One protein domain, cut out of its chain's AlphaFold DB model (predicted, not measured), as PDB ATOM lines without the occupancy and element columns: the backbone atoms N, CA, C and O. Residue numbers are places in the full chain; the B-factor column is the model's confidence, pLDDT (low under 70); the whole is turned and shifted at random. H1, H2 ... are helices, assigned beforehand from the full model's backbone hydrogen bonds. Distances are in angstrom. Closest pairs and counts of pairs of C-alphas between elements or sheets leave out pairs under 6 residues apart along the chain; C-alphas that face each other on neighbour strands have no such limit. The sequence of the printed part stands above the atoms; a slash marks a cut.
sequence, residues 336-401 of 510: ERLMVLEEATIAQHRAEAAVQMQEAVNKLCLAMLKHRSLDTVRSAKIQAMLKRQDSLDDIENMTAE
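What this domain is: This is residues 336 to 401 of the 510 residues of the protein "Hypothetical protein" of Symbiodinium sp. CCMP2592 (UniProt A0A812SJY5). One long helix, H1, makes the length of a zigzag; after residue 370 the backbone folds back as the shorter H2, then turns again into H3, beside H2. Residues 336 to 357 of H1 stick out as a bare arm. The printed part has 66 residues with three named helices in the order H1, H2, H3, which hold 58 of them; its class is all helix, and it is only just extended, close to loose, with a radius of gyration of the C-alphas of 16.6 A and spans of 53 by 27 by 15 A.

Where its parts are: Find C-alpha 336 at (39.273, 51.629, 7.207); from there H1, residues 336 to 370, runs 51.3 A. H2 is residues 376 to 388, 18.1 A. H3, residues 392 to 401, runs 14.4 A to C-alpha 401 at (24.078, 17.690, -22.925).

How they stand to each other: H1 and H2 form a helical hairpin and only just touch, with 3 pairs of C-alphas within 8 A, through residues 365 to 369 and 376 to 379 alone; look at Cys 365 and Ser 379, their closest C-alphas, 7.1 A apart. They run opposite ways at a shallow tilt of 13 degrees. H2 and H3 are close but not clearly touching, the closest C-alphas, of Met 385 and Ile 395, being 7.5 A apart. H1 and H3 are apart. In H1, H2 and H3 every O i to N i+4 pair is within hydrogen-bond range.

The domain as a whole: The C-alphas of Glu 336 and Arg 372, the two farthest apart, are 54.1 A apart. The printed part has no cut, and both links are tight. Residues 389 to 401 have pLDDT under 70.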
ATOM      1  N   GLU A 336      40.443  52.179   7.911       97.38
ATOM      2  CA  GLU A 336      39.273  51.629   7.207       97.38
ATOM      3  C   GLU A 336      39.276  52.040   5.724       97.38
ATOM      4  O   GLU A 336      39.096  51.208   4.833       97.38
ATOM      5  N   ARG A 337      39.606  53.307   5.437       97.81
ATOM      6  CA  ARG A 337      39.797  53.799   4.063       97.81
ATOM      7  C   ARG A 337      40.924  53.103   3.306       97.81
ATOM      8  O   ARG A 337      40.785  52.910   2.101       97.81
ATOM      9  N   LEU A 338      42.025  52.752   3.971       97.94
ATOM     10  CA  LEU A 338      43.127  52.028   3.332       97.94
ATOM     11  C   LEU A 338      42.714  50.598   2.961       97.94
ATOM     12  O   LEU A 338      42.973  50.192   1.830       97.94
ATOM     13  N   MET A 339      41.995  49.886   3.836       97.69
ATOM     14  CA  MET A 339      41.478  48.543   3.523       97.69
ATOM     15  C   MET A 339      40.506  48.565   2.333       97.69
ATOM     16  O   MET A 339      40.629  47.750   1.422       97.69
ATOM     17  N   VAL A 340      39.588  49.539   2.282       97.81
ATOM     18  CA  VAL A 340      38.645  49.695   1.154       97.81
ATOM     19  C   VAL A 340      39.367  50.028  -0.162       97.81
ATOM     20  O   VAL A 340      38.949  49.575  -1.227       97.81
ATOM     21  N   LEU A 341      40.467  50.791  -0.117       98.06
ATOM     22  CA  LEU A 341      41.296  51.066  -1.299       98.06
ATOM     23  C   LEU A 341      42.094  49.834  -1.757       98.06
ATOM     24  O   LEU A 341      42.227  49.611  -2.963       98.06
ATOM     25  N   GLU A 342      42.598  49.023  -0.825       98.19
ATOM     26  CA  GLU A 342      43.279  47.763  -1.133       98.19
ATOM     27  C   GLU A 342      42.311  46.746  -1.759       98.19
ATOM     28  O   GLU A 342      42.592  46.221  -2.839       98.19
ATOM     29  N   GLU A 343      41.127  46.549  -1.171       97.81
ATOM     30  CA  GLU A 343      40.093  45.669  -1.730       97.81
ATOM     31  C   GLU A 343      39.643  46.132  -3.126       97.81
ATOM     32  O   GLU A 343      39.564  45.317  -4.047       97.81
ATOM     33  N   ALA A 344      39.429  47.439  -3.326       97.69
ATOM     34  CA  ALA A 344      39.094  47.993  -4.639       97.69
ATOM     35  C   ALA A 344      40.203  47.751  -5.684       97.69
ATOM     36  O   ALA A 344      39.905  47.431  -6.836       97.69
ATOM     37  N   THR A 345      41.475  47.837  -5.283       97.88
ATOM     38  CA  THR A 345      42.629  47.564  -6.161       97.88
ATOM     39  C   THR A 345      42.713  46.075  -6.521       97.88
ATOM     40  O   THR A 345      42.903  45.719  -7.686       97.88
ATOM     41  N   ILE A 346      42.484  45.185  -5.551       97.25
ATOM     42  CA  ILE A 346      42.408  43.732  -5.771       97.25
ATOM     43  C   ILE A 346      41.222  43.380  -6.686       97.25
ATOM     44  O   ILE A 346      41.355  42.539  -7.580       97.25
ATOM     45  N   ALA A 347      40.069  44.031  -6.511       96.62
ATOM     46  CA  ALA A 347      38.902  43.862  -7.374       96.62
ATOM     47  C   ALA A 347      39.176  44.331  -8.815       96.62
ATOM     48  O   ALA A 347      38.817  43.622  -9.759       96.62
ATOM     49  N   GLN A 348      39.872  45.460  -8.996       97.75
ATOM     50  CA  GLN A 348      40.295  45.937 -10.316       97.75
ATOM     51  C   GLN A 348      41.225  44.927 -11.005       97.75
ATOM     52  O   GLN A 348      40.930  44.508 -12.125       97.75
ATOM     53  N   HIS A 349      42.288  44.459 -10.343       97.31
ATOM     54  CA  HIS A 349      43.195  43.469 -10.942       97.31
ATOM     55  C   HIS A 349      42.503  42.131 -11.255       97.31
ATOM     56  O   HIS A 349      42.798  41.507 -12.276       97.31
ATOM     57  N   ARG A 350      41.528  41.699 -10.440       96.44
ATOM     58  CA  ARG A 350      40.683  40.526 -10.748       96.44
ATOM     59  C   ARG A 350      39.841  40.739 -12.014       96.44
ATOM     60  O   ARG A 350      39.688  39.798 -12.794       96.44
ATOM     61  N   ALA A 351      39.321  41.947 -12.243       95.81
ATOM     62  CA  ALA A 351      38.582  42.289 -13.459       95.81
ATOM     63  C   ALA A 351      39.499  42.367 -14.696       95.81
ATOM     64  O   ALA A 351      39.170  41.805 -15.740       95.81
ATOM     65  N   GLU A 352      40.676  42.986 -14.573       97.06
ATOM     66  CA  GLU A 352      41.692  43.047 -15.636       97.06
ATOM     67  C   GLU A 352      42.153  41.642 -16.059       97.06
ATOM     68  O   GLU A 352      42.184  41.331 -17.253       97.06
ATOM     69  N   ALA A 353      42.430  40.757 -15.096       95.69
ATOM     70  CA  ALA A 353      42.800  39.366 -15.360       95.69
ATOM     71  C   ALA A 353      41.674  38.576 -16.057       95.69
ATOM     72  O   ALA A 353      41.945  37.779 -16.958       95.69
ATOM     73  N   ALA A 354      40.408  38.815 -15.694       94.12
ATOM     74  CA  ALA A 354      39.260  38.203 -16.367       94.12
ATOM     75  C   ALA A 354      39.136  38.654 -17.835       94.12
ATOM     76  O   ALA A 354      38.903  37.822 -18.714       94.12
ATOM     77  N   VAL A 355      39.367  39.942 -18.124       96.31
ATOM     78  CA  VAL A 355      39.395  40.465 -19.503       96.31
ATOM     79  C   VAL A 355      40.539  39.841 -20.309       96.31
ATOM     80  O   VAL A 355      40.314  39.408 -21.440       96.31
ATOM     81  N   GLN A 356      41.740  39.718 -19.732       96.31
ATOM     82  CA  GLN A 356      42.883  39.075 -20.399       96.31
ATOM     83  C   GLN A 356      42.628  37.589 -20.698       96.31
ATOM     84  O   GLN A 356      42.919  37.127 -21.804       96.31
ATOM     85  N   MET A 357      42.028  36.843 -19.762       94.38
ATOM     86  CA  MET A 357      41.627  35.449 -19.994       94.38
ATOM     87  C   MET A 357      40.573  35.336 -21.105       94.38
ATOM     88  O   MET A 357      40.718  34.498 -21.996       94.38
ATOM     89  N   GLN A 358      39.566  36.214 -21.126       94.25
ATOM     90  CA  GLN A 358      38.569  36.238 -22.201       94.25
ATOM     91  C   GLN A 358      39.194  36.571 -23.567       94.25
ATOM     92  O   GLN A 358      38.812  35.985 -24.585       94.25
ATOM     93  N   GLU A 359      40.179  37.473 -23.619       96.25
ATOM     94  CA  GLU A 359      40.916  37.777 -24.850       96.25
ATOM     95  C   GLU A 359      41.758  36.578 -25.324       96.25
ATOM     96  O   GLU A 359      41.787  36.280 -26.521       96.25
ATOM     97  N   ALA A 360      42.396  35.848 -24.403       93.88
ATOM     98  CA  ALA A 360      43.149  34.632 -24.709       93.88
ATOM     99  C   ALA A 360      42.246  33.512 -25.264       93.88
ATOM    100  O   ALA A 360      42.574  32.919 -26.296       93.88
ATOM    101  N   VAL A 361      41.077  33.280 -24.656       93.06
ATOM    102  CA  VAL A 361      40.069  32.327 -25.162       93.06
ATOM    103  C   VAL A 361      39.573  32.746 -26.550       93.06
ATOM    104  O   VAL A 361      39.542  31.922 -27.466       93.06
ATOM    105  N   ASN A 362      39.280  34.033 -26.764       91.62
ATOM    106  CA  ASN A 362      38.876  34.547 -28.078       91.62
ATOM    107  C   ASN A 362      39.964  34.325 -29.151       91.62
ATOM    108  O   ASN A 362      39.649  33.915 -30.272       91.62
ATOM    109  N   LYS A 363      41.245  34.546 -28.814       94.94
ATOM    110  CA  LYS A 363      42.393  34.268 -29.700       94.94
ATOM    111  C   LYS A 363      42.519  32.775 -30.023       94.94
ATOM    112  O   LYS A 363      42.731  32.436 -31.188       94.94
ATOM    113  N   LEU A 364      42.332  31.892 -29.039       92.69
ATOM    114  CA  LEU A 364      42.346  30.440 -29.241       92.69
ATOM    115  C   LEU A 364      41.212  29.989 -30.178       92.69
ATOM    116  O   LEU A 364      41.472  29.286 -31.154       92.69
ATOM    117  N   CYS A 365      39.979  30.457 -29.960       89.88
ATOM    118  CA  CYS A 365      38.846  30.150 -30.841       89.88
ATOM    119  C   CYS A 365      39.084  30.618 -32.289       89.88
ATOM    120  O   CYS A 365      38.770  29.889 -33.231       89.88
ATOM    121  N   LEU A 366      39.671  31.807 -32.482       90.44
ATOM    122  CA  LEU A 366      40.046  32.316 -33.807       90.44
ATOM    123  C   LEU A 366      41.153  31.478 -34.468       90.44
ATOM    124  O   LEU A 366      41.098  31.249 -35.677       90.44
ATOM    125  N   ALA A 367      42.127  30.985 -33.698       91.69
ATOM    126  CA  ALA A 367      43.154  30.079 -34.206       91.69
ATOM    127  C   ALA A 367      42.549  28.736 -34.653       91.69
ATOM    128  O   ALA A 367      42.777  28.315 -35.787       91.69
ATOM    129  N   MET A 368      41.715  28.099 -33.825       89.88
ATOM    130  CA  MET A 368      41.064  26.824 -34.169       89.88
ATOM    131  C   MET A 368      40.176  26.943 -35.419       89.88
ATOM    132  O   MET A 368      40.246  26.098 -36.313       89.88
ATOM    133  N   LEU A 369      39.420  28.042 -35.540       90.19
ATOM    134  CA  LEU A 369      38.670  28.375 -36.757       90.19
ATOM    135  C   LEU A 369      39.577  28.509 -37.989       90.19
ATOM    136  O   LEU A 369      39.285  27.932 -39.038       90.19
ATOM    137  N   LYS A 370      40.696  29.236 -37.872       93.44
ATOM    138  CA  LYS A 370      41.662  29.424 -38.968       93.44
ATOM    139  C   LYS A 370      42.278  28.100 -39.437       93.44
ATOM    140  O   LYS A 370      42.522  27.939 -40.630       93.44
ATOM    141  N   HIS A 371      42.492  27.155 -38.522       92.19
ATOM    142  CA  HIS A 371      43.011  25.818 -38.821       92.19
ATOM    143  C   HIS A 371      41.933  24.799 -39.239       92.19
ATOM    144  O   HIS A 371      42.276  23.652 -39.515       92.19
ATOM    145  N   ARG A 372      40.648  25.189 -39.308       91.94
ATOM    146  CA  ARG A 372      39.490  24.293 -39.535       91.94
ATOM    147  C   ARG A 372      39.373  23.128 -38.534       91.94
ATOM    148  O   ARG A 372      38.606  22.204 -38.776       91.94
ATOM    149  N   SER A 373      40.082  23.172 -37.404       85.19
ATOM    150  CA  SER A 373      40.031  22.125 -36.372       85.19
ATOM    151  C   SER A 373      38.771  22.196 -35.505       85.19
ATOM    152  O   SER A 373      38.538  21.324 -34.669       85.19
ATOM    153  N   LEU A 374      37.949  23.230 -35.698       88.19
ATOM    154  CA  LEU A 374      36.689  23.423 -35.002       88.19
ATOM    155  C   LEU A 374      35.623  23.898 -35.998       88.19
ATOM    156  O   LEU A 374      35.788  24.925 -36.655       88.19
ATOM    157  N   ASP A 375      34.548  23.116 -36.117       88.44
ATOM    158  CA  ASP A 375      33.432  23.375 -37.029       88.44
ATOM    159  C   ASP A 375      32.778  24.743 -36.751       88.44
ATOM    160  O   ASP A 375      32.708  25.188 -35.600       88.44
ATOM    161  N   THR A 376      32.268  25.416 -37.787       82.06
ATOM    162  CA  THR A 376      31.625  26.730 -37.648       82.06
ATOM    163  C   THR A 376      30.440  26.691 -36.678       82.06
ATOM    164  O   THR A 376      30.278  27.640 -35.906       82.06
ATOM    165  N   VAL A 377      29.689  25.585 -36.619       83.69
ATOM    166  CA  VAL A 377      28.583  25.352 -35.676       83.69
ATOM    167  C   VAL A 377      29.100  25.237 -34.240       83.69
ATOM    168  O   VAL A 377      28.585  25.917 -33.347       83.69
ATOM    169  N   ARG A 378      30.167  24.453 -34.008       84.75
ATOM    170  CA  ARG A 378      30.828  24.376 -32.687       84.75
ATOM    171  C   ARG A 378      31.382  25.752 -32.276       84.75
ATOM    172  O   ARG A 378      31.209  26.158 -31.127       84.75
ATOM    173  N   SER A 379      31.944  26.525 -33.212       82.38
ATOM    174  CA  SER A 379      32.460  27.877 -32.936       82.38
ATOM    175  C   SER A 379      31.355  28.865 -32.565       82.38
ATOM    176  O   SER A 379      31.539  29.695 -31.676       82.38
ATOM    177  N   ALA A 380      30.193  28.745 -33.212       81.62
ATOM    178  CA  ALA A 380      29.042  29.591 -32.957       81.62
ATOM    179  C   ALA A 380      28.436  29.291 -31.579       81.62
ATOM    180  O   ALA A 380      28.108  30.237 -30.866       81.62
ATOM    181  N   LYS A 381      28.360  28.013 -31.161       85.88
ATOM    182  CA  LYS A 381      27.914  27.649 -29.802       85.88
ATOM    183  C   LYS A 381      28.872  28.215 -28.744       85.88
ATOM    184  O   LYS A 381      28.412  28.899 -27.834       85.88
ATOM    185  N   ILE A 382      30.188  28.051 -28.924       83.50
ATOM    186  CA  ILE A 382      31.202  28.609 -28.008       83.50
ATOM    187  C   ILE A 382      31.134  30.147 -27.963       83.50
ATOM    188  O   ILE A 382      31.071  30.722 -26.880       83.50
ATOM    189  N   GLN A 383      31.068  30.839 -29.107       79.12
ATOM    190  CA  GLN A 383      30.906  32.300 -29.109       79.12
ATOM    191  C   GLN A 383      29.572  32.763 -28.511       79.12
ATOM    192  O   GLN A 383      29.524  33.866 -27.973       79.12
ATOM    193  N   ALA A 384      28.495  31.979 -28.607       83.31
ATOM    194  CA  ALA A 384      27.224  32.313 -27.971       83.31
ATOM    195  C   ALA A 384      27.330  32.225 -26.442       83.31
ATOM    196  O   ALA A 384      26.947  33.181 -25.771       83.31
ATOM    197  N   MET A 385      27.923  31.149 -25.910       78.94
ATOM    198  CA  MET A 385      28.202  30.986 -24.475       78.94
ATOM    199  C   MET A 385      29.053  32.154 -23.944       78.94
ATOM    200  O   MET A 385      28.640  32.865 -23.031       78.94
ATOM    201  N   LEU A 386      30.191  32.435 -24.593       78.94
ATOM    202  CA  LEU A 386      31.104  33.520 -24.200       78.94
ATOM    203  C   LEU A 386      30.485  34.928 -24.319       78.94
ATOM    204  O   LEU A 386      30.920  35.843 -23.627       78.94
ATOM    205  N   LYS A 387      29.487  35.130 -25.194       79.19
ATOM    206  CA  LYS A 387      28.792  36.425 -25.355       79.19
ATOM    207  C   LYS A 387      27.630  36.636 -24.397       79.19
ATOM    208  O   LYS A 387      27.290  37.788 -24.145       79.19
ATOM    209  N   ARG A 388      26.975  35.568 -23.944       78.94
ATOM    210  CA  ARG A 388      25.805  35.690 -23.066       78.94
ATOM    211  C   ARG A 388      26.170  35.990 -21.623       78.94
ATOM    212  O   ARG A 388      25.361  36.606 -20.943       78.94
ATOM    213  N   GLN A 389      27.372  35.595 -21.195       61.75
ATOM    214  CA  GLN A 389      27.776  35.666 -19.790       61.75
ATOM    215  C   GLN A 389      26.824  34.839 -18.895       61.75
ATOM    216  O   GLN A 389      26.566  35.208 -17.753       61.75
ATOM    217  N   ASP A 390      26.296  33.737 -19.458       56.59
ATOM    218  CA  ASP A 390      25.448  32.749 -18.774       56.59
ATOM    219  C   ASP A 390      26.176  32.181 -17.536       56.59
ATOM    220  O   ASP A 390      27.412  32.190 -17.467       56.59
ATOM    221  N   SER A 391      25.415  31.675 -16.561       55.44
ATOM    222  CA  SER A 391      25.950  31.100 -15.320       55.44
ATOM    223  C   SER A 391      26.930  29.959 -15.618       55.44
ATOM    224  O   SER A 391      26.758  29.213 -16.584       55.44
ATOM    225  N   LEU A 392      27.940  29.763 -14.764       54.16
ATOM    226  CA  LEU A 392      28.846  28.610 -14.897       54.16
ATOM    227  C   LEU A 392      28.074  27.280 -14.822       54.16
ATOM    228  O   LEU A 392      28.398  26.341 -15.545       54.16
ATOM    229  N   ASP A 393      26.997  27.253 -14.041       54.78
ATOM    230  CA  ASP A 393      26.049  26.147 -13.901       54.78
ATOM    231  C   ASP A 393      25.346  25.799 -15.233       54.78
ATOM    232  O   ASP A 393      25.162  24.626 -15.567       54.78
ATOM    233  N   ASP A 394      25.003  26.808 -16.047       65.50
ATOM    234  CA  ASP A 394      24.404  26.617 -17.378       65.50
ATOM    235  C   ASP A 394      25.425  26.049 -18.377       65.50
ATOM    236  O   ASP A 394      25.076  25.249 -19.251       65.50
ATOM    237  N   ILE A 395      26.702  26.431 -18.242       55.84
ATOM    238  CA  ILE A 395      27.804  25.890 -19.048       55.84
ATOM    239  C   ILE A 395      28.052  24.418 -18.697       55.84
ATOM    240  O   ILE A 395      28.216  23.603 -19.608       55.84
ATOM    241  N   GLU A 396      28.042  24.056 -17.413       62.25
ATOM    242  CA  GLU A 396      28.226  22.671 -16.965       62.25
ATOM    243  C   GLU A 396      27.063  21.776 -17.434       62.25
ATOM    244  O   GLU A 396      27.287  20.754 -18.092       62.25
ATOM    245  N   ASN A 397      25.816  22.220 -17.244       68.81
ATOM    246  CA  ASN A 397      24.621  21.495 -17.685       68.81
ATOM    247  C   ASN A 397      24.563  21.319 -19.224       68.81
ATOM    248  O   ASN A 397      24.283  20.226 -19.721       68.81
ATOM    249  N   MET A 398      24.916  22.350 -20.007       60.91
ATOM    250  CA  MET A 398      25.021  22.235 -21.474       60.91
ATOM    251  C   MET A 398      26.242  21.437 -21.960       60.91
ATOM    252  O   MET A 398      26.257  21.007 -23.119       60.91
ATOM    253  N   THR A 399      27.263  21.247 -21.122       64.56
ATOM    254  CA  THR A 399      28.393  20.353 -21.424       64.56
ATOM    255  C   THR A 399      27.962  18.899 -21.243       64.56
ATOM    256  O   THR A 399      28.191  18.094 -22.143       64.56
ATOM    257  N   ALA A 400      27.206  18.593 -20.184       69.44
ATOM    258  CA  ALA A 400      26.578  17.283 -19.996       69.44
ATOM    259  C   ALA A 400      25.545  16.937 -21.095       69.44
ATOM    260  O   ALA A 400      25.377  15.766 -21.435       69.44
ATOM    261  N   GLU A 401      24.868  17.924 -21.701       69.81
ATOM    262  CA  GLU A 401      24.078  17.690 -22.925       69.81
ATOM    263  C   GLU A 401      24.946  17.344 -24.143       69.81
ATOM    264  O   GLU A 401      24.565  16.484 -24.933       69.81
TER     265      GLU A 401